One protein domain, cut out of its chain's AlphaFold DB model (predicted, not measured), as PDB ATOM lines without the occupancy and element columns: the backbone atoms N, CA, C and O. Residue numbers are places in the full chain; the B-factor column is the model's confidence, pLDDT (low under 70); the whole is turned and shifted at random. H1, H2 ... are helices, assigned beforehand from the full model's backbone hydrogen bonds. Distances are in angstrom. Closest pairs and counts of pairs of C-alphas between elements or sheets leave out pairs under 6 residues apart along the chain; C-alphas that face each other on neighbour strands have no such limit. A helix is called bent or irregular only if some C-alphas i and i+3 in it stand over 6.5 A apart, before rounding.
ATOM      1  N   SER A 190    -132.749  23.688  12.675       93.88
ATOM      2  CA  SER A 190    -131.329  23.534  12.371       93.88
ATOM      3  C   SER A 190    -131.022  23.354  10.886       93.88
ATOM      4  O   SER A 190    -129.899  23.627  10.491       93.88
ATOM      5  N   PHE A 191    -131.980  22.941  10.050       94.69
ATOM      6  CA  PHE A 191    -131.763  22.765   8.607       94.69
ATOM      7  C   PHE A 191    -131.552  24.078   7.837       94.69
ATOM      8  O   PHE A 191    -131.230  24.024   6.656       94.69
ATOM      9  N   PHE A 192    -131.700  25.241   8.475       95.38
ATOM     10  CA  PHE A 192    -131.235  26.514   7.913       95.38
ATOM     11  C   PHE A 192    -129.721  26.725   8.069       95.38
ATOM     12  O   PHE A 192    -129.158  27.575   7.382       95.38
ATOM     13  N   ASN A 193    -129.071  25.939   8.933       95.88
ATOM     14  CA  ASN A 193    -127.640  26.011   9.210       95.88
ATOM     15  C   ASN A 193    -126.888  24.911   8.462       95.88
ATOM     16  O   ASN A 193    -127.326  23.760   8.420       95.88
ATOM     17  N   PHE A 194    -125.712  25.233   7.935       94.25
ATOM     18  CA  PHE A 194    -124.885  24.295   7.175       94.25
ATOM     19  C   PHE A 194    -124.424  23.096   8.014       94.25
ATOM     20  O   PHE A 194    -124.265  21.992   7.499       94.25
ATOM     21  N   SER A 195    -124.257  23.280   9.322       92.25
ATOM     22  CA  SER A 195    -123.873  22.231  10.277       92.25
ATOM     23  C   SER A 195    -125.012  21.273  10.657       92.25
ATOM     24  O   SER A 195    -124.864  20.468  11.574       92.25
ATOM     25  N   CYS A 196    -126.167  21.336   9.988       92.25
ATOM     26  CA  CYS A 196    -127.281  20.444  10.286       92.25
ATOM     27  C   CYS A 196    -126.926  18.971  10.039       92.25
ATOM     28  O   CYS A 196    -126.711  18.541   8.906       92.25
ATOM     29  N   GLU A 197    -126.968  18.180  11.104       90.38
ATOM     30  CA  GLU A 197    -126.948  16.723  11.012       90.38
ATOM     31  C   GLU A 197    -128.299  16.168  10.547       90.38
ATOM     32  O   GLU A 197    -129.362  16.637  10.974       90.38
ATOM     33  N   LEU A 198    -128.241  15.127   9.709       91.69
ATOM     34  CA  LEU A 198    -129.400  14.396   9.179       91.69
ATOM     35  C   LEU A 198    -130.490  15.326   8.598       91.69
ATOM     36  O   LEU A 198    -131.655  15.263   9.015       91.69
ATOM     37  N   PRO A 199    -130.143  16.196   7.629       92.44
ATOM     38  CA  PRO A 199    -131.045  17.219   7.106       92.44
ATOM     39  C   PRO A 199    -132.328  16.621   6.520       92.44
ATOM     40  O   PRO A 199    -133.413  17.095   6.843       92.44
ATOM     41  N   TYR A 200    -132.237  15.532   5.748       91.12
ATOM     42  CA  TYR A 200    -133.405  14.885   5.138       91.12
ATOM     43  C   TYR A 200    -134.392  14.326   6.160       91.12
ATOM     44  O   TYR A 200    -135.590  14.546   6.023       91.12
ATOM     45  N   TRP A 201    -133.909  13.676   7.220       92.06
ATOM     46  CA  TRP A 201    -134.785  13.161   8.275       92.06
ATOM     47  C   TRP A 201    -135.542  14.297   8.980       92.06
ATOM     48  O   TRP A 201    -136.741  14.195   9.246       92.06
ATOM     49  N   ARG A 202    -134.856  15.417   9.248       92.06
ATOM     50  CA  ARG A 202    -135.480  16.603   9.855       92.06
ATOM     51  C   ARG A 202    -136.480  17.266   8.907       92.06
ATOM     52  O   ARG A 202    -137.569  17.626   9.358       92.06
ATOM     53  N   LEU A 203    -136.132  17.407   7.626       92.38
ATOM     54  CA  LEU A 203    -137.017  17.949   6.593       92.38
ATOM     55  C   LEU A 203    -138.274  17.091   6.441       92.38
ATOM     56  O   LEU A 203    -139.368  17.646   6.453       92.38
ATOM     57  N   GLU A 204    -138.145  15.764   6.399       91.81
ATOM     58  CA  GLU A 204    -139.283  14.850   6.261       91.81
ATOM     59  C   GLU A 204    -140.225  14.929   7.465       91.81
ATOM     60  O   GLU A 204    -141.439  15.083   7.333       91.81
ATOM     61  N   ARG A 205    -139.666  14.942   8.681       93.06
ATOM     62  CA  ARG A 205    -140.461  15.107   9.904       93.06
ATOM     63  C   ARG A 205    -141.246  16.423   9.910       93.06
ATOM     64  O   ARG A 205    -142.370  16.477  10.417       93.06
ATOM     65  N   VAL A 206    -140.652  17.495   9.392       94.12
ATOM     66  CA  VAL A 206    -141.318  18.796   9.266       94.12
ATOM     67  C   VAL A 206    -142.327  18.804   8.116       94.12
ATOM     68  O   VAL A 206    -143.402  19.367   8.304       94.12
ATOM     69  N   ASN A 207    -142.049  18.124   7.001       94.81
ATOM     70  CA  ASN A 207    -142.967  17.941   5.876       94.81
ATOM     71  C   ASN A 207    -144.267  17.261   6.316       94.81
ATOM     72  O   ASN A 207    -145.338  17.828   6.120       94.81
ATOM     73  N   MET A 208    -144.173  16.123   7.007       93.06
ATOM     74  CA  MET A 208    -145.333  15.404   7.552       93.06
ATOM     75  C   MET A 208    -146.174  16.287   8.483       93.06
ATOM     76  O   MET A 208    -147.405  16.295   8.445       93.06
ATOM     77  N   ARG A 209    -145.511  17.089   9.325       92.75
ATOM     78  CA  ARG A 209    -146.208  18.021  10.217       92.75
ATOM     79  C   ARG A 209    -146.880  19.160   9.452       92.75
ATOM     80  O   ARG A 209    -147.959  19.581   9.854       92.75
ATOM     81  N   LEU A 210    -146.244  19.668   8.400       93.56
ATOM     82  CA  LEU A 210    -146.790  20.730   7.563       93.56
ATOM     83  C   LEU A 210    -147.976  20.230   6.727       93.56
ATOM     84  O   LEU A 210    -148.967  20.942   6.644       93.56
ATOM     85  N   GLN A 211    -147.926  18.997   6.210       94.38
ATOM     86  CA  GLN A 211    -149.052  18.348   5.521       94.38
ATOM     87  C   GLN A 211    -150.290  18.266   6.416       94.38
ATOM     88  O   GLN A 211    -151.348  18.733   6.016       94.38
ATOM     89  N   ARG A 212    -150.148  17.813   7.671       93.56
ATOM     90  CA  ARG A 212    -151.267  17.822   8.633       93.56
ATOM     91  C   ARG A 212    -151.859  19.212   8.867       93.56
ATOM     92  O   ARG A 212    -153.067  19.355   9.014       93.56
ATOM     93  N   LEU A 213    -151.008  20.236   8.968       91.75
ATOM     94  CA  LEU A 213    -151.469  21.615   9.158       91.75
ATOM     95  C   LEU A 213    -152.196  22.142   7.916       91.75
ATOM     96  O   LEU A 213    -153.150  22.900   8.060       91.75
ATOM     97  N   GLU A 214    -151.755  21.750   6.722       93.06
ATOM     98  CA  GLU A 214    -152.402  22.099   5.457       93.06
ATOM     99  C   GLU A 214    -153.720  21.354   5.247       93.06
ATOM    100  O   GLU A 214    -154.671  21.966   4.782       93.06
ATOM    101  N   GLU A 215    -153.825  20.085   5.643       93.38
ATOM    102  CA  GLU A 215    -155.093  19.343   5.634       93.38
ATOM    103  C   GLU A 215    -156.132  20.011   6.540       93.38
ATOM    104  O   GLU A 215    -157.253  20.265   6.108       93.38
ATOM    105  N   GLU A 216    -155.751  20.386   7.766       91.81
ATOM    106  CA  GLU A 216    -156.644  21.128   8.666       91.81
ATOM    107  C   GLU A 216    -157.013  22.508   8.095       91.81
ATOM    108  O   GLU A 216    -158.151  22.956   8.234       91.81
ATOM    109  N   MET A 217    -156.071  23.178   7.421       91.00
ATOM    110  CA  MET A 217    -156.322  24.442   6.723       91.00
ATOM    111  C   MET A 217    -157.343  24.268   5.592       91.00
ATOM    112  O   MET A 217    -158.258  25.081   5.486       91.00
ATOM    113  N   HIS A 218    -157.200  23.226   4.769       91.31
ATOM    114  CA  HIS A 218    -158.117  22.915   3.673       91.31
ATOM    115  C   HIS A 218    -159.513  22.579   4.193       91.31
ATOM    116  O   HIS A 218    -160.471  23.210   3.771       91.31
ATOM    117  N   GLN A 219    -159.626  21.712   5.203       90.81
ATOM    118  CA  GLN A 219    -160.913  21.390   5.831       90.81
ATOM    119  C   GLN A 219    -161.618  22.635   6.392       90.81
ATOM    120  O   GLN A 219    -162.837  22.787   6.272       90.81
ATOM    121  N   LEU A 220    -160.857  23.550   7.001       90.25
ATOM    122  CA  LEU A 220    -161.391  24.808   7.517       90.25
ATOM    123  C   LEU A 220    -161.814  25.759   6.388       90.25
ATOM    124  O   LEU A 220    -162.828  26.442   6.529       90.25
ATOM    125  N   GLN A 221    -161.065  25.794   5.283       90.81
ATOM    126  CA  GLN A 221    -161.391  26.573   4.089       90.81
ATOM    127  C   GLN A 221    -162.667  26.053   3.419       90.81
ATOM    128  O   GLN A 221    -163.551  26.852   3.122       90.81
ATOM    129  N   ASP A 222    -162.800  24.737   3.257       89.00
ATOM    130  CA  ASP A 222    -163.973  24.090   2.663       89.00
ATOM    131  C   ASP A 222    -165.221  24.349   3.516       89.00
ATOM    132  O   ASP A 222    -166.259  24.771   3.006       89.00
ATOM    133  N   SER A 223    -165.087  24.224   4.844       88.56
ATOM    134  CA  SER A 223    -166.147  24.595   5.792       88.56
ATOM    135  C   SER A 223    -166.511  26.081   5.678       88.56
ATOM    136  O   SER A 223    -167.681  26.448   5.700       88.56
ATOM    137  N   ALA A 224    -165.525  26.969   5.546       88.69
ATOM    138  CA  ALA A 224    -165.780  28.399   5.419       88.69
ATOM    139  C   ALA A 224    -166.504  28.748   4.109       88.69
ATOM    140  O   ALA A 224    -167.431  29.553   4.138       88.69
ATOM    141  N   VAL A 225    -166.134  28.120   2.988       87.69
ATOM    142  CA  VAL A 225    -166.805  28.300   1.690       87.69
ATOM    143  C   VAL A 225    -168.250  27.811   1.758       87.69
ATOM    144  O   VAL A 225    -169.156  28.561   1.399       87.69
ATOM    145  N   LEU A 226    -168.477  26.609   2.296       86.50
ATOM    146  CA  LEU A 226    -169.809  26.015   2.430       86.50
ATOM    147  C   LEU A 226    -170.771  26.885   3.254       86.50
ATOM    148  O   LEU A 226    -171.945  27.027   2.916       86.50
ATOM    149  N   PHE A 227    -170.269  27.487   4.334       85.94
ATOM    150  CA  PHE A 227    -171.055  28.343   5.225       85.94
ATOM    151  C   PHE A 227    -170.976  29.841   4.876       85.94
ATOM    152  O   PHE A 227    -171.523  30.661   5.617       85.94
ATOM    153  N   GLU A 228    -170.335  30.205   3.759       84.31
ATOM    154  CA  GLU A 228    -170.167  31.586   3.268       84.31
ATOM    155  C   GLU A 228    -169.469  32.516   4.271       84.31
ATOM    156  O   GLU A 228    -169.743  33.717   4.376       84.31
ATOM    157  N   VAL A 229    -168.542  31.957   5.042       88.12
ATOM    158  CA  VAL A 229    -167.715  32.701   5.983       88.12
ATOM    159  C   VAL A 229    -166.488  33.218   5.252       88.12
ATOM    160  O   VAL A 229    -165.620  32.456   4.837       88.12
ATOM    161  N   VAL A 230    -166.367  34.540   5.152       84.75
ATOM    162  CA  VAL A 230    -165.123  35.159   4.689       84.75
ATOM    163  C   VAL A 230    -164.048  34.950   5.752       84.75
ATOM    164  O   VAL A 230    -164.168  35.456   6.874       84.75
ATOM    165  N   ILE A 231    -163.006  34.204   5.390       84.25
ATOM    166  CA  ILE A 231    -161.847  33.934   6.242       84.25
ATOM    167  C   ILE A 231    -160.591  34.622   5.685       84.25
ATOM    168  O   ILE A 231    -160.439  34.720   4.465       84.25
ATOM    169  N   PRO A 232    -159.690  35.125   6.550       81.50
ATOM    170  CA  PRO A 232    -158.416  35.687   6.116       81.50
ATOM    171  C   PRO A 232    -157.544  34.653   5.398       81.50
ATOM    172  O   PRO A 232    -157.601  33.459   5.686       81.50
ATOM    173  N   GLU A 233    -156.670  35.115   4.504       81.56
ATOM    174  CA  GLU A 233    -155.722  34.227   3.837       81.56
ATOM    175  C   GLU A 233    -154.627  33.735   4.804       81.56
ATOM    176  O   GLU A 233    -153.888  34.526   5.398       81.56
ATOM    177  N   PHE A 234    -154.449  32.416   4.905       85.62
ATOM    178  CA  PHE A 234    -153.423  31.791   5.744       85.62
ATOM    179  C   PHE A 234    -152.021  31.826   5.100       85.62
ATOM    180  O   PHE A 234    -151.494  30.832   4.595       85.62
ATOM    181  N   LYS A 235    -151.384  33.004   5.116       88.31
ATOM    182  CA  LYS A 235    -150.112  33.267   4.411       88.31
ATOM    183  C   LYS A 235    -148.907  32.478   4.947       88.31
ATOM    184  O   LYS A 235    -148.009  32.140   4.172       88.31
ATOM    185  N   TYR A 236    -148.851  32.166   6.245       91.69
ATOM    186  CA  TYR A 236    -147.652  31.555   6.839       91.69
ATOM    187  C   TYR A 236    -147.453  30.090   6.453       91.69
ATOM    188  O   TYR A 236    -146.305  29.661   6.329       91.69
ATOM    189  N   MET A 237    -148.528  29.328   6.233       90.25
ATOM    190  CA  MET A 237    -148.418  27.923   5.820       90.25
ATOM    191  C   MET A 237    -147.859  27.814   4.400       90.25
ATOM    192  O   MET A 237    -146.860  27.125   4.184       90.25
ATOM    193  N   LYS A 238    -148.399  28.614   3.467       90.50
ATOM    194  CA  LYS A 238    -147.883  28.721   2.092       90.50
ATOM    195  C   LYS A 238    -146.400  29.116   2.068       90.50
ATOM    196  O   LYS A 238    -145.616  28.510   1.336       90.50
ATOM    197  N   ALA A 239    -145.998  30.082   2.901       92.94
ATOM    198  CA  ALA A 239    -144.600  30.496   3.022       92.94
ATOM    199  C   ALA A 239    -143.692  29.361   3.536       92.94
ATOM    200  O   ALA A 239    -142.673  29.069   2.913       92.94
ATOM    201  N   CYS A 240    -144.082  28.662   4.610       94.75
ATOM    202  CA  CYS A 240    -143.306  27.528   5.132       94.75
ATOM    203  C   CYS A 240    -143.182  26.398   4.099       94.75
ATOM    204  O   CYS A 240    -142.112  25.809   3.967       94.75
ATOM    205  N   ARG A 241    -144.236  26.120   3.319       94.69
ATOM    206  CA  ARG A 241    -144.213  25.115   2.241       94.69
ATOM    207  C   ARG A 241    -143.272  25.500   1.107       94.69
ATOM    208  O   ARG A 241    -142.580  24.637   0.564       94.69
ATOM    209  N   LYS A 242    -143.246  26.781   0.727       95.12
ATOM    210  CA  LYS A 242    -142.285  27.303  -0.255       95.12
ATOM    211  C   LYS A 242    -140.855  27.113   0.257       95.12
ATOM    212  O   LYS A 242    -140.049  26.490  -0.426       95.12
ATOM    213  N   GLU A 243    -140.569  27.569   1.473       95.56
ATOM    214  CA  GLU A 243    -139.237  27.467   2.078       95.56
ATOM    215  C   GLU A 243    -138.781  26.021   2.277       95.56
ATOM    216  O   GLU A 243    -137.626  25.715   2.010       95.56
ATOM    217  N   LEU A 244    -139.672  25.105   2.666       95.56
ATOM    218  CA  LEU A 244    -139.330  23.691   2.827       95.56
ATOM    219  C   LEU A 244    -138.902  23.040   1.500       95.56
ATOM    220  O   LEU A 244    -137.942  22.272   1.472       95.56
ATOM    221  N   ARG A 245    -139.576  23.379   0.390       95.81
ATOM    222  CA  ARG A 245    -139.188  22.922  -0.959       95.81
ATOM    223  C   ARG A 245    -137.831  23.486  -1.376       95.81
ATOM    224  O   ARG A 245    -136.989  22.746  -1.875       95.81
ATOM    225  N   MET A 246    -137.611  24.772  -1.114       96.38
ATOM    226  CA  MET A 246    -136.332  25.441  -1.364       96.38
ATOM    227  C   MET A 246    -135.191  24.821  -0.546       96.38
ATOM    228  O   MET A 246    -134.125  24.543  -1.082       96.38
ATOM    229  N   LEU A 247    -135.433  24.520   0.731       96.44
ATOM    230  CA  LEU A 247    -134.472  23.845   1.600       96.44
ATOM    231  C   LEU A 247    -134.131  22.442   1.106       96.44
ATOM    232  O   LEU A 247    -132.968  22.063   1.161       96.44
ATOM    233  N   LYS A 248    -135.108  21.673   0.605       95.12
ATOM    234  CA  LYS A 248    -134.834  20.357   0.012       95.12
ATOM    235  C   LYS A 248    -133.862  20.474  -1.163       95.12
ATOM    236  O   LYS A 248    -132.857  19.773  -1.160       95.12
ATOM    237  N   GLN A 249    -134.116  21.395  -2.096       96.38
ATOM    238  CA  GLN A 249    -133.198  21.669  -3.209       96.38
ATOM    239  C   GLN A 249    -131.813  22.104  -2.722       96.38
ATOM    240  O   GLN A 249    -130.804  21.579  -3.184       96.38
ATOM    241  N   LEU A 250    -131.749  23.031  -1.763       97.50
ATOM    242  CA  LEU A 250    -130.477  23.500  -1.224       97.50
ATOM    243  C   LEU A 250    -129.672  22.355  -0.596       97.50
ATOM    244  O   LEU A 250    -128.481  22.226  -0.862       97.50
ATOM    245  N   TRP A 251    -130.319  21.500   0.199       97.19
ATOM    246  CA  TRP A 251    -129.664  20.349   0.816       97.19
ATOM    247  C   TRP A 251    -129.235  19.285  -0.193       97.19
ATOM    248  O   TRP A 251    -128.187  18.682   0.012       97.19
ATOM    249  N   ASP A 252    -129.960  19.114  -1.299       95.62
ATOM    250  CA  ASP A 252    -129.529  18.253  -2.406       95.62
ATOM    251  C   ASP A 252    -128.200  18.738  -3.000       95.62
ATOM    252  O   ASP A 252    -127.267  17.947  -3.150       95.62
ATOM    253  N   HIS A 253    -128.059  20.047  -3.227       96.50
ATOM    254  CA  HIS A 253    -126.787  20.627  -3.660       96.50
ATOM    255  C   HIS A 253    -125.692  20.522  -2.591       96.50
ATOM    256  O   HIS A 253    -124.553  20.203  -2.926       96.50
ATOM    257  N   ILE A 254    -126.008  20.743  -1.308       97.12
ATOM    258  CA  ILE A 254    -125.033  20.590  -0.212       97.12
ATOM    259  C   ILE A 254    -124.496  19.161  -0.158       97.12
ATOM    260  O   ILE A 254    -123.284  18.967  -0.065       97.12
ATOM    261  N   CYS A 255    -125.380  18.167  -0.204       95.12
ATOM    262  CA  CYS A 255    -124.997  16.763  -0.154       95.12
ATOM    263  C   CYS A 255    -124.169  16.361  -1.377       95.12
ATOM    264  O   CYS A 255    -123.145  15.706  -1.200       95.12
ATOM    265  N   LEU A 256    -124.555  16.805  -2.578       95.62
ATOM    266  CA  LEU A 256    -123.794  16.552  -3.801       95.62
ATOM    267  C   LEU A 256    -122.382  17.145  -3.720       95.62
ATOM    268  O   LEU A 256    -121.403  16.423  -3.883       95.62
ATOM    269  N   VAL A 257    -122.267  18.440  -3.404       95.62
ATOM    270  CA  VAL A 257    -120.967  19.122  -3.316       95.62
ATOM    271  C   VAL A 257    -120.085  18.482  -2.247       95.62
ATOM    272  O   VAL A 257    -118.905  18.253  -2.500       95.62
ATOM    273  N   ARG A 258    -120.632  18.154  -1.068       92.81
ATOM    274  CA  ARG A 258    -119.874  17.467  -0.010       92.81
ATOM    275  C   ARG A 258    -119.379  16.103  -0.462       92.81
ATOM    276  O   ARG A 258    -118.196  15.835  -0.314       92.81
ATOM    277  N   ALA A 259    -120.249  15.285  -1.051       91.00
ATOM    278  CA  ALA A 259    -119.870  13.964  -1.538       91.00
ATOM    279  C   ALA A 259    -118.756  14.049  -2.593       91.00
ATOM    280  O   ALA A 259    -117.780  13.309  -2.502       91.00
ATOM    281  N   CYS A 260    -118.854  14.986  -3.543       93.25
ATOM    282  CA  CYS A 260    -117.808  15.214  -4.540       93.25
ATOM    283  C   CYS A 260    -116.496  15.679  -3.901       93.25
ATOM    284  O   CYS A 260    -115.447  15.115  -4.185       93.25
ATOM    285  N   VAL A 261    -116.543  16.667  -3.003       85.44
ATOM    286  CA  VAL A 261    -115.347  17.183  -2.322       85.44
ATOM    287  C   VAL A 261    -114.690  16.110  -1.451       85.44
ATOM    288  O   VAL A 261    -113.467  16.005  -1.436       85.44
ATOM    289  N   ASP A 262    -115.470  15.302  -0.737       83.50
ATOM    290  CA  ASP A 262    -114.942  14.226   0.101       83.50
ATOM    291  C   ASP A 262    -114.358  13.088  -0.748       83.50
ATOM    292  O   ASP A 262    -113.288  12.570  -0.424       83.50
ATOM    293  N   TYR A 263    -114.971  12.777  -1.893       82.94
ATOM    294  CA  TYR A 263    -114.380  11.884  -2.889       82.94
ATOM    295  C   TYR A 263    -113.042  12.433  -3.416       82.94
ATOM    296  O   TYR A 263    -112.028  11.736  -3.373       82.94
ATOM    297  N   TRP A 264    -112.984  13.707  -3.813       85.69
ATOM    298  CA  TRP A 264    -111.751  14.335  -4.303       85.69
ATOM    299  C   TRP A 264    -110.636  14.362  -3.254       85.69
ATOM    300  O   TRP A 264    -109.483  14.103  -3.582       85.69
ATOM    301  N   LYS A 265    -110.963  14.587  -1.974       77.25
ATOM    302  CA  LYS A 265    -109.987  14.530  -0.868       77.25
ATOM    303  C   LYS A 265    -109.376  13.144  -0.657       77.25
ATOM    304  O   LYS A 265    -108.309  13.048  -0.059       77.25
ATOM    305  N   THR A 266    -110.055  12.083  -1.094       79.50
ATOM    306  CA  THR A 266    -109.566  10.698  -0.991       79.50
ATOM    307  C   THR A 266    -108.950  10.184  -2.293       79.50
ATOM    308  O   THR A 266    -108.383   9.093  -2.305       79.50
ATOM    309  N   THR A 267    -109.015  10.971  -3.373       73.88
ATOM    310  CA  THR A 267    -108.453  10.607  -4.677       73.88
ATOM    311  C   THR A 267    -106.915  10.607  -4.610       73.88
ATOM    312  O   THR A 267    -106.328  11.579  -4.123       73.88
ATOM    313  N   PRO A 268    -106.229   9.546  -5.083       72.38
ATOM    314  CA  PRO A 268    -104.768   9.495  -5.106       72.38
ATOM    315  C   PRO A 268    -104.163  10.634  -5.933       72.38
ATOM    316  O   PRO A 268    -104.660  10.940  -7.010       72.38
ATOM    317  N   TRP A 269    -103.032  11.204  -5.497       71.56
ATOM    318  CA  TRP A 269    -102.402  12.374  -6.145       71.56
ATOM    319  C   TRP A 269    -102.159  12.217  -7.659       71.56
ATOM    320  O   TRP A 269    -102.271  13.187  -8.403       71.56
ATOM    321  N   ARG A 270    -101.850  10.997  -8.121       70.62
ATOM    322  CA  ARG A 270    -101.629  10.678  -9.548       70.62
ATOM    323  C   ARG A 270    -102.906  10.706 -10.393       70.62
ATOM    324  O   ARG A 270    -102.815  10.874 -11.601       70.62
ATOM    325  N   GLU A 271    -104.059  10.511  -9.766       74.12
ATOM    326  CA  GLU A 271    -105.380  10.472 -10.403       74.12
ATOM    327  C   GLU A 271    -106.136  11.800 -10.230       74.12
ATOM    328  O   GLU A 271    -107.270  11.940 -10.686       74.12
ATOM    329  N   VAL A 272    -105.525  12.790  -9.567       80.81
ATOM    330  CA  VAL A 272    -106.111  14.122  -9.405       80.81
ATOM    331  C   VAL A 272    -106.085  14.852 -10.745       80.81
ATOM    332  O   VAL A 272    -105.059  15.388 -11.165       80.81
ATOM    333  N   ASP A 273    -107.250  14.904 -11.382       85.88
ATOM    334  CA  ASP A 273    -107.525  15.723 -12.558       85.88
ATOM    335  C   ASP A 273    -108.067  17.096 -12.130       85.88
ATOM    336  O   ASP A 273    -109.263  17.279 -11.880       85.88
ATOM    337  N   VAL A 274    -107.164  18.072 -12.015       87.50
ATOM    338  CA  VAL A 274    -107.506  19.426 -11.559       87.50
ATOM    339  C   VAL A 274    -108.404  20.163 -12.556       87.50
ATOM    340  O   VAL A 274    -109.256  20.945 -12.134       87.50
ATOM    341  N   GLU A 275    -108.248  19.917 -13.858       90.69
ATOM    342  CA  GLU A 275    -109.041  20.581 -14.897       90.69
ATOM    343  C   GLU A 275    -110.505  20.146 -14.812       90.69
ATOM    344  O   GLU A 275    -111.404  20.989 -14.726       90.69
ATOM    345  N   ASN A 276    -110.750  18.837 -14.742       93.25
ATOM    346  CA  ASN A 276    -112.101  18.312 -14.600       93.25
ATOM    347  C   ASN A 276    -112.743  18.740 -13.268       93.25
ATOM    348  O   ASN A 276    -113.899  19.168 -13.245       93.25
ATOM    349  N   MET A 277    -111.996  18.700 -12.158       92.69
ATOM    350  CA  MET A 277    -112.499  19.168 -10.859       92.69
ATOM    351  C   MET A 277    -112.852  20.668 -10.873       92.69
ATOM    352  O   MET A 277    -113.876  21.062 -10.312       92.69
ATOM    353  N   ASP A 278    -112.059  21.516 -11.542       93.56
ATOM    354  CA  ASP A 278    -112.345  22.951 -11.690       93.56
ATOM    355  C   ASP A 278    -113.603  23.196 -12.540       93.56
ATOM    356  O   ASP A 278    -114.448  24.028 -12.179       93.56
ATOM    357  N   ILE A 279    -113.785  22.430 -13.623       96.12
ATOM    358  CA  ILE A 279    -115.004  22.454 -14.445       96.12
ATOM    359  C   ILE A 279    -116.233  22.097 -13.598       96.12
ATOM    360  O   ILE A 279    -117.229  22.828 -13.636       96.12
ATOM    361  N   GLU A 280    -116.174  21.028 -12.804       95.75
ATOM    362  CA  GLU A 280    -117.277  20.622 -11.923       95.75
ATOM    363  C   GLU A 280    -117.571  21.674 -10.843       95.75
ATOM    364  O   GLU A 280    -118.723  22.068 -10.654       95.75
ATOM    365  N   CYS A 281    -116.549  22.246 -10.198       96.06
ATOM    366  CA  CYS A 281    -116.746  23.350  -9.258       96.06
ATOM    367  C   CYS A 281    -117.398  24.584  -9.909       96.06
ATOM    368  O   CYS A 281    -118.264  25.223  -9.303       96.06
ATOM    369  N   LYS A 282    -117.025  24.927 -11.149       96.50
ATOM    370  CA  LYS A 282    -117.662  26.016 -11.911       96.50
ATOM    371  C   LYS A 282    -119.125  25.708 -12.236       96.50
ATOM    372  O   LYS A 282    -119.950  26.628 -12.173       96.50
ATOM    373  N   LYS A 283    -119.459  24.450 -12.550       97.56
ATOM    374  CA  LYS A 283    -120.849  23.994 -12.724       97.56
ATOM    375  C   LYS A 283    -121.632  24.147 -11.422       97.56
ATOM    376  O   LYS A 283    -122.628  24.865 -11.423       97.56
ATOM    377  N   PHE A 284    -121.117  23.646 -10.296       97.81
ATOM    378  CA  PHE A 284    -121.749  23.842  -8.984       97.81
ATOM    379  C   PHE A 284    -121.983  25.323  -8.669       97.81
ATOM    380  O   PHE A 284    -123.081  25.706  -8.274       97.81
ATOM    381  N   ALA A 285    -120.998  26.192  -8.909       97.06
ATOM    382  CA  ALA A 285    -121.146  27.630  -8.692       97.06
ATOM    383  C   ALA A 285    -122.204  28.278  -9.608       97.06
ATOM    384  O   ALA A 285    -122.801  29.299  -9.253       97.06
ATOM    385  N   LYS A 286    -122.428  27.747 -10.816       97.62
ATOM    386  CA  LYS A 286    -123.508  28.190 -11.709       97.62
ATOM    387  C   LYS A 286    -124.867  27.724 -11.185       97.62
ATOM    388  O   LYS A 286    -125.774  28.549 -11.087       97.62
ATOM    389  N   ASP A 287    -124.974  26.461 -10.793       96.50
ATOM    390  CA  ASP A 287    -126.216  25.864 -10.302       96.50
ATOM    391  C   ASP A 287    -126.667  26.524  -8.997       96.50
ATOM    392  O   ASP A 287    -127.805  26.978  -8.899       96.50
ATOM    393  N   ILE A 288    -125.748  26.731  -8.046       96.44
ATOM    394  CA  ILE A 288    -126.018  27.443  -6.786       96.44
ATOM    395  C   ILE A 288    -126.521  28.868  -7.054       96.44
ATOM    396  O   ILE A 288    -127.475  29.316  -6.424       96.44
ATOM    397  N   ARG A 289    -125.932  29.587  -8.022       95.25
ATOM    398  CA  ARG A 289    -126.379  30.946  -8.384       95.25
ATOM    399  C   ARG A 289    -127.765  30.982  -9.023       95.25
ATOM    400  O   ARG A 289    -128.409  32.030  -8.949       95.25
ATOM    401  N   SER A 290    -128.184  29.887  -9.660       95.81
ATOM    402  CA  SER A 290    -129.507  29.751 -10.278       95.81
ATOM    403  C   SER A 290    -130.625  29.484  -9.265       95.81
ATOM    404  O   SER A 290    -131.795  29.669  -9.597       95.81
ATOM    405  N   LEU A 291    -130.276  29.104  -8.028       95.38
ATOM    406  CA  LEU A 291    -131.236  28.946  -6.937       95.38
ATOM    407  C   LEU A 291    -131.923  30.273  -6.587       95.38
ATOM    408  O   LEU A 291    -131.393  31.367  -6.817       95.38
ATOM    409  N   ASP A 292    -133.112  30.162  -5.991       96.12
ATOM    410  CA  ASP A 292    -133.912  31.314  -5.579       96.12
ATOM    411  C   ASP A 292    -133.106  32.251  -4.656       96.12
ATOM    412  O   ASP A 292    -132.443  31.835  -3.701       96.12
ATOM    413  N   LYS A 293    -133.179  33.554  -4.943       95.75
ATOM    414  CA  LYS A 293    -132.468  34.609  -4.211       95.75
ATOM    415  C   LYS A 293    -132.830  34.669  -2.724       95.75
ATOM    416  O   LYS A 293    -132.003  35.133  -1.942       95.75
ATOM    417  N   GLU A 294    -134.018  34.210  -2.327       94.25
ATOM    418  CA  GLU A 294    -134.445  34.160  -0.921       94.25
ATOM    419  C   GLU A 294    -133.520  33.269  -0.074       94.25
ATOM    420  O   GLU A 294    -133.252  33.585   1.090       94.25
ATOM    421  N   MET A 295    -132.944  32.219  -0.677       95.00
ATOM    422  CA  MET A 295    -132.055  31.279   0.014       95.00
ATOM    423  C   MET A 295    -130.707  31.895   0.404       95.00
ATOM    424  O   MET A 295    -130.052  31.401   1.315       95.00
ATOM    425  N   ARG A 296    -130.286  32.988  -0.251       95.25
ATOM    426  CA  ARG A 296    -128.949  33.591  -0.077       95.25
ATOM    427  C   ARG A 296    -128.680  34.109   1.332       95.25
ATOM    428  O   ARG A 296    -127.528  34.261   1.719       95.25
ATOM    429  N   SER A 297    -129.747  34.404   2.070       95.06
ATOM    430  CA  SER A 297    -129.684  34.855   3.461       95.06
ATOM    431  C   SER A 297    -129.468  33.716   4.463       95.06
ATOM    432  O   SER A 297    -129.180  33.981   5.628       95.06
ATOM    433  N   TRP A 298    -129.626  32.459   4.041       97.19
ATOM    434  CA  TRP A 298    -129.519  31.306   4.926       97.19
ATOM    435  C   TRP A 298    -128.069  30.864   5.075       97.19
ATOM    436  O   TRP A 298    -127.335  30.751   4.092       97.19
ATOM    437  N   ASP A 299    -127.680  30.536   6.304       97.56
ATOM    438  CA  ASP A 299    -126.337  30.049   6.631       97.56
ATOM    439  C   ASP A 299    -125.946  28.821   5.786       97.56
ATOM    440  O   ASP A 299    -124.831  28.745   5.267       97.56
ATOM    441  N   ALA A 300    -126.892  27.907   5.547       97.12
ATOM    442  CA  ALA A 300    -126.708  26.755   4.668       97.12
ATOM    443  C   ALA A 300    -126.262  27.139   3.241       97.12
ATOM    444  O   ALA A 300    -125.377  26.489   2.687       97.12
ATOM    445  N   TYR A 301    -126.822  28.208   2.660       97.94
ATOM    446  CA  TYR A 301    -126.429  28.696   1.332       97.94
ATOM    447  C   TYR A 301    -125.058  29.369   1.376       97.94
ATOM    448  O   TYR A 301    -124.206  29.090   0.534       97.94
ATOM    449  N   ILE A 302    -124.839  30.247   2.359       97.56
ATOM    450  CA  ILE A 302    -123.600  31.028   2.485       97.56
ATOM    451  C   ILE A 302    -122.390  30.093   2.575       97.56
ATOM    452  O   ILE A 302    -121.406  30.271   1.857       97.56
ATOM    453  N   ASN A 303    -122.478  29.057   3.410       96.75
ATOM    454  CA  ASN A 303    -121.387  28.102   3.583       96.75
ATOM    455  C   ASN A 303    -121.249  27.126   2.407       96.75
ATOM    456  O   ASN A 303    -120.131  26.706   2.108       96.75
ATOM    457  N   LEU A 304    -122.337  26.783   1.707       97.62
ATOM    458  CA  LEU A 304    -122.257  26.018   0.461       97.62
ATOM    459  C   LEU A 304    -121.460  26.785  -0.604       97.62
ATOM    460  O   LEU A 304    -120.506  26.253  -1.169       97.62
ATOM    461  N   ASP A 305    -121.826  28.045  -0.840       96.62
ATOM    462  CA  ASP A 305    -121.149  28.926  -1.795       96.62
ATOM    463  C   ASP A 305    -119.676  29.141  -1.407       96.62
ATOM    464  O   ASP A 305    -118.783  29.025  -2.250       96.62
ATOM    465  N   ALA A 306    -119.397  29.355  -0.117       95.56
ATOM    466  CA  ALA A 306    -118.032  29.434   0.398       95.56
ATOM    467  C   ALA A 306    -117.242  28.132   0.177       95.56
ATOM    468  O   ALA A 306    -116.084  28.190  -0.225       95.56
ATOM    469  N   THR A 307    -117.857  26.960   0.376       93.69
ATOM    470  CA  THR A 307    -117.204  25.656   0.162       93.69
ATOM    471  C   THR A 307    -116.734  25.507  -1.285       93.69
ATOM    472  O   THR A 307    -115.578  25.155  -1.521       93.69
ATOM    473  N   VAL A 308    -117.589  25.836  -2.261       96.00
ATOM    474  CA  VAL A 308    -117.238  25.755  -3.689       96.00
ATOM    475  C   VAL A 308    -116.169  26.784  -4.064       96.00
ATOM    476  O   VAL A 308    -115.214  26.450  -4.765       96.00
ATOM    477  N   LYS A 309    -116.271  28.026  -3.573       93.19
ATOM    478  CA  LYS A 309    -115.267  29.079  -3.823       93.19
ATOM    479  C   LYS A 309    -113.897  28.743  -3.234       93.19
ATOM    480  O   LYS A 309    -112.874  28.961  -3.886       93.19
ATOM    481  N   ASN A 310    -113.880  28.201  -2.021       87.44
ATOM    482  CA  ASN A 310    -112.656  27.738  -1.380       87.44
ATOM    483  C   ASN A 310    -112.044  26.589  -2.181       87.44
ATOM    484  O   ASN A 310    -110.856  26.651  -2.476       87.44
ATOM    485  N   MET A 311    -112.849  25.616  -2.628       89.38
ATOM    486  CA  MET A 311    -112.363  24.520  -3.470       89.38
ATOM    487  C   MET A 311    -111.761  25.024  -4.789       89.38
ATOM    488  O   MET A 311    -110.654  24.626  -5.127       89.38
ATOM    489  N   LEU A 312    -112.412  25.962  -5.491       88.88
ATOM    490  CA  LEU A 312    -111.854  26.593  -6.702       88.88
ATOM    491  C   LEU A 312    -110.496  27.259  -6.445       88.88
ATOM    492  O   LEU A 312    -109.606  27.223  -7.290       88.88
ATOM    493  N   THR A 313    -110.334  27.880  -5.278       84.50
ATOM    494  CA  THR A 313    -109.077  28.533  -4.894       84.50
ATOM    495  C   THR A 313    -108.008  27.490  -4.562       84.50
ATOM    496  O   THR A 313    -106.873  27.610  -5.017       84.50
TER     497      THR A 313
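This is residues 190 to 313 of the 571 residues of the protein "Dynein beta chain, ciliary" of Portunus trituberculatus (UniProt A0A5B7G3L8). A long, slender rod of helices is built along one long helix, H2, as its spine: H1 folds against the first part of H2 as a helical hairpin and runs on past its start, while H3 and H5 lie beside the later part of H2 in a small three-helix bundle. The short H4 makes the turn between H3 and H5, and the bundle is only partly tight, with H5 touching H2 and H3 while H2 and H3 are close but not clearly touching. The printed part has 124 residues with five named helices, in the order H1, H2, H3, H4, H5, and no named strand; the class is all helix. The whole is loose, with a radius of gyration of the C-alphas of 19.9 A, and its C-alphas span 73 by 25 by 19 A.

The printed part begins at Ser 190, and residues 190 to 198 hold no named helix. H1 then takes residues 199 to 226, starting at C-alpha 199 at (-131.045, 17.219, 7.106) and measuring 40.0 A from first to last C-alpha. After a short link of 8 residues comes H2, residues 235 to 266, the longest helix with 32 residues, 46.7 A from C-alpha 235 at (-150.112, 33.267, 4.411) to C-alpha 266. A short link of 7 residues leads to H3, residues 274 to 290, 24.3 A long. A tight link of 2 residues leads to H4, residues 293 to 297, 8.2 A long, which is only just irregular, with C-alphas 294 and 297 6.51 A apart. A tight link of 1 residue leads to H5, residues 299 to 313, 20.8 A long, whose last C-alpha, that of Thr 313, is at (-109.077, 28.533, -4.894).

H2, H3 and H5 form an up-and-down bundle, in which each helix runs against the one before it in the chain. H2 and H5 touch through residues 250 to 257 of H2 alone, and their closest C-alphas are those of Ile 254 and Leu 304, 6.1 A apart. These two run the same way at a shallow tilt of 27 degrees. H3 and H5 touch, with the C-alphas of Cys 281 and Val 308 closest at 6.1 A, and run opposite ways at a shallow tilt of 28 degrees. H2 and H3 are close but not clearly touching, their closest C-alphas being those of Val 257 and Phe 284, 7.4 A apart; they run opposite ways at a shallow tilt of 4 degrees. H4 is close to H2 but not clearly touching it, with the C-alphas of Met 246 and Met 295 closest at 7.4 A. H1 and H2 are a hairpin, two helices that touch and run opposite ways, at a shallow tilt of 17 degrees. Their closest C-alphas are those of Glu 214 and Met 237, 7.1 A apart, and H2 touches H1 with residues 237 to 251 alone. H1 is apart from H3, H4 and H5. In H1, H2, H3 and H5 every O i to N i+4 pair is within hydrogen-bond range; in H4 it is 0 of 1, beside 1 of 2 O i to N i+3 pairs.

The two C-alphas farthest apart are those of Phe 227 and Arg 270, at 73.1 A. Residues 222 to 228, of which 222 to 226 belong to H1, stand free, and so do residues 265 to 271. Without these stretches the body spans 65 by 25 by 18 A. The printed part has no cut, and no link between named helices is long. The mean pLDDT of the printed part is 91.6, and no printed residue is under 70.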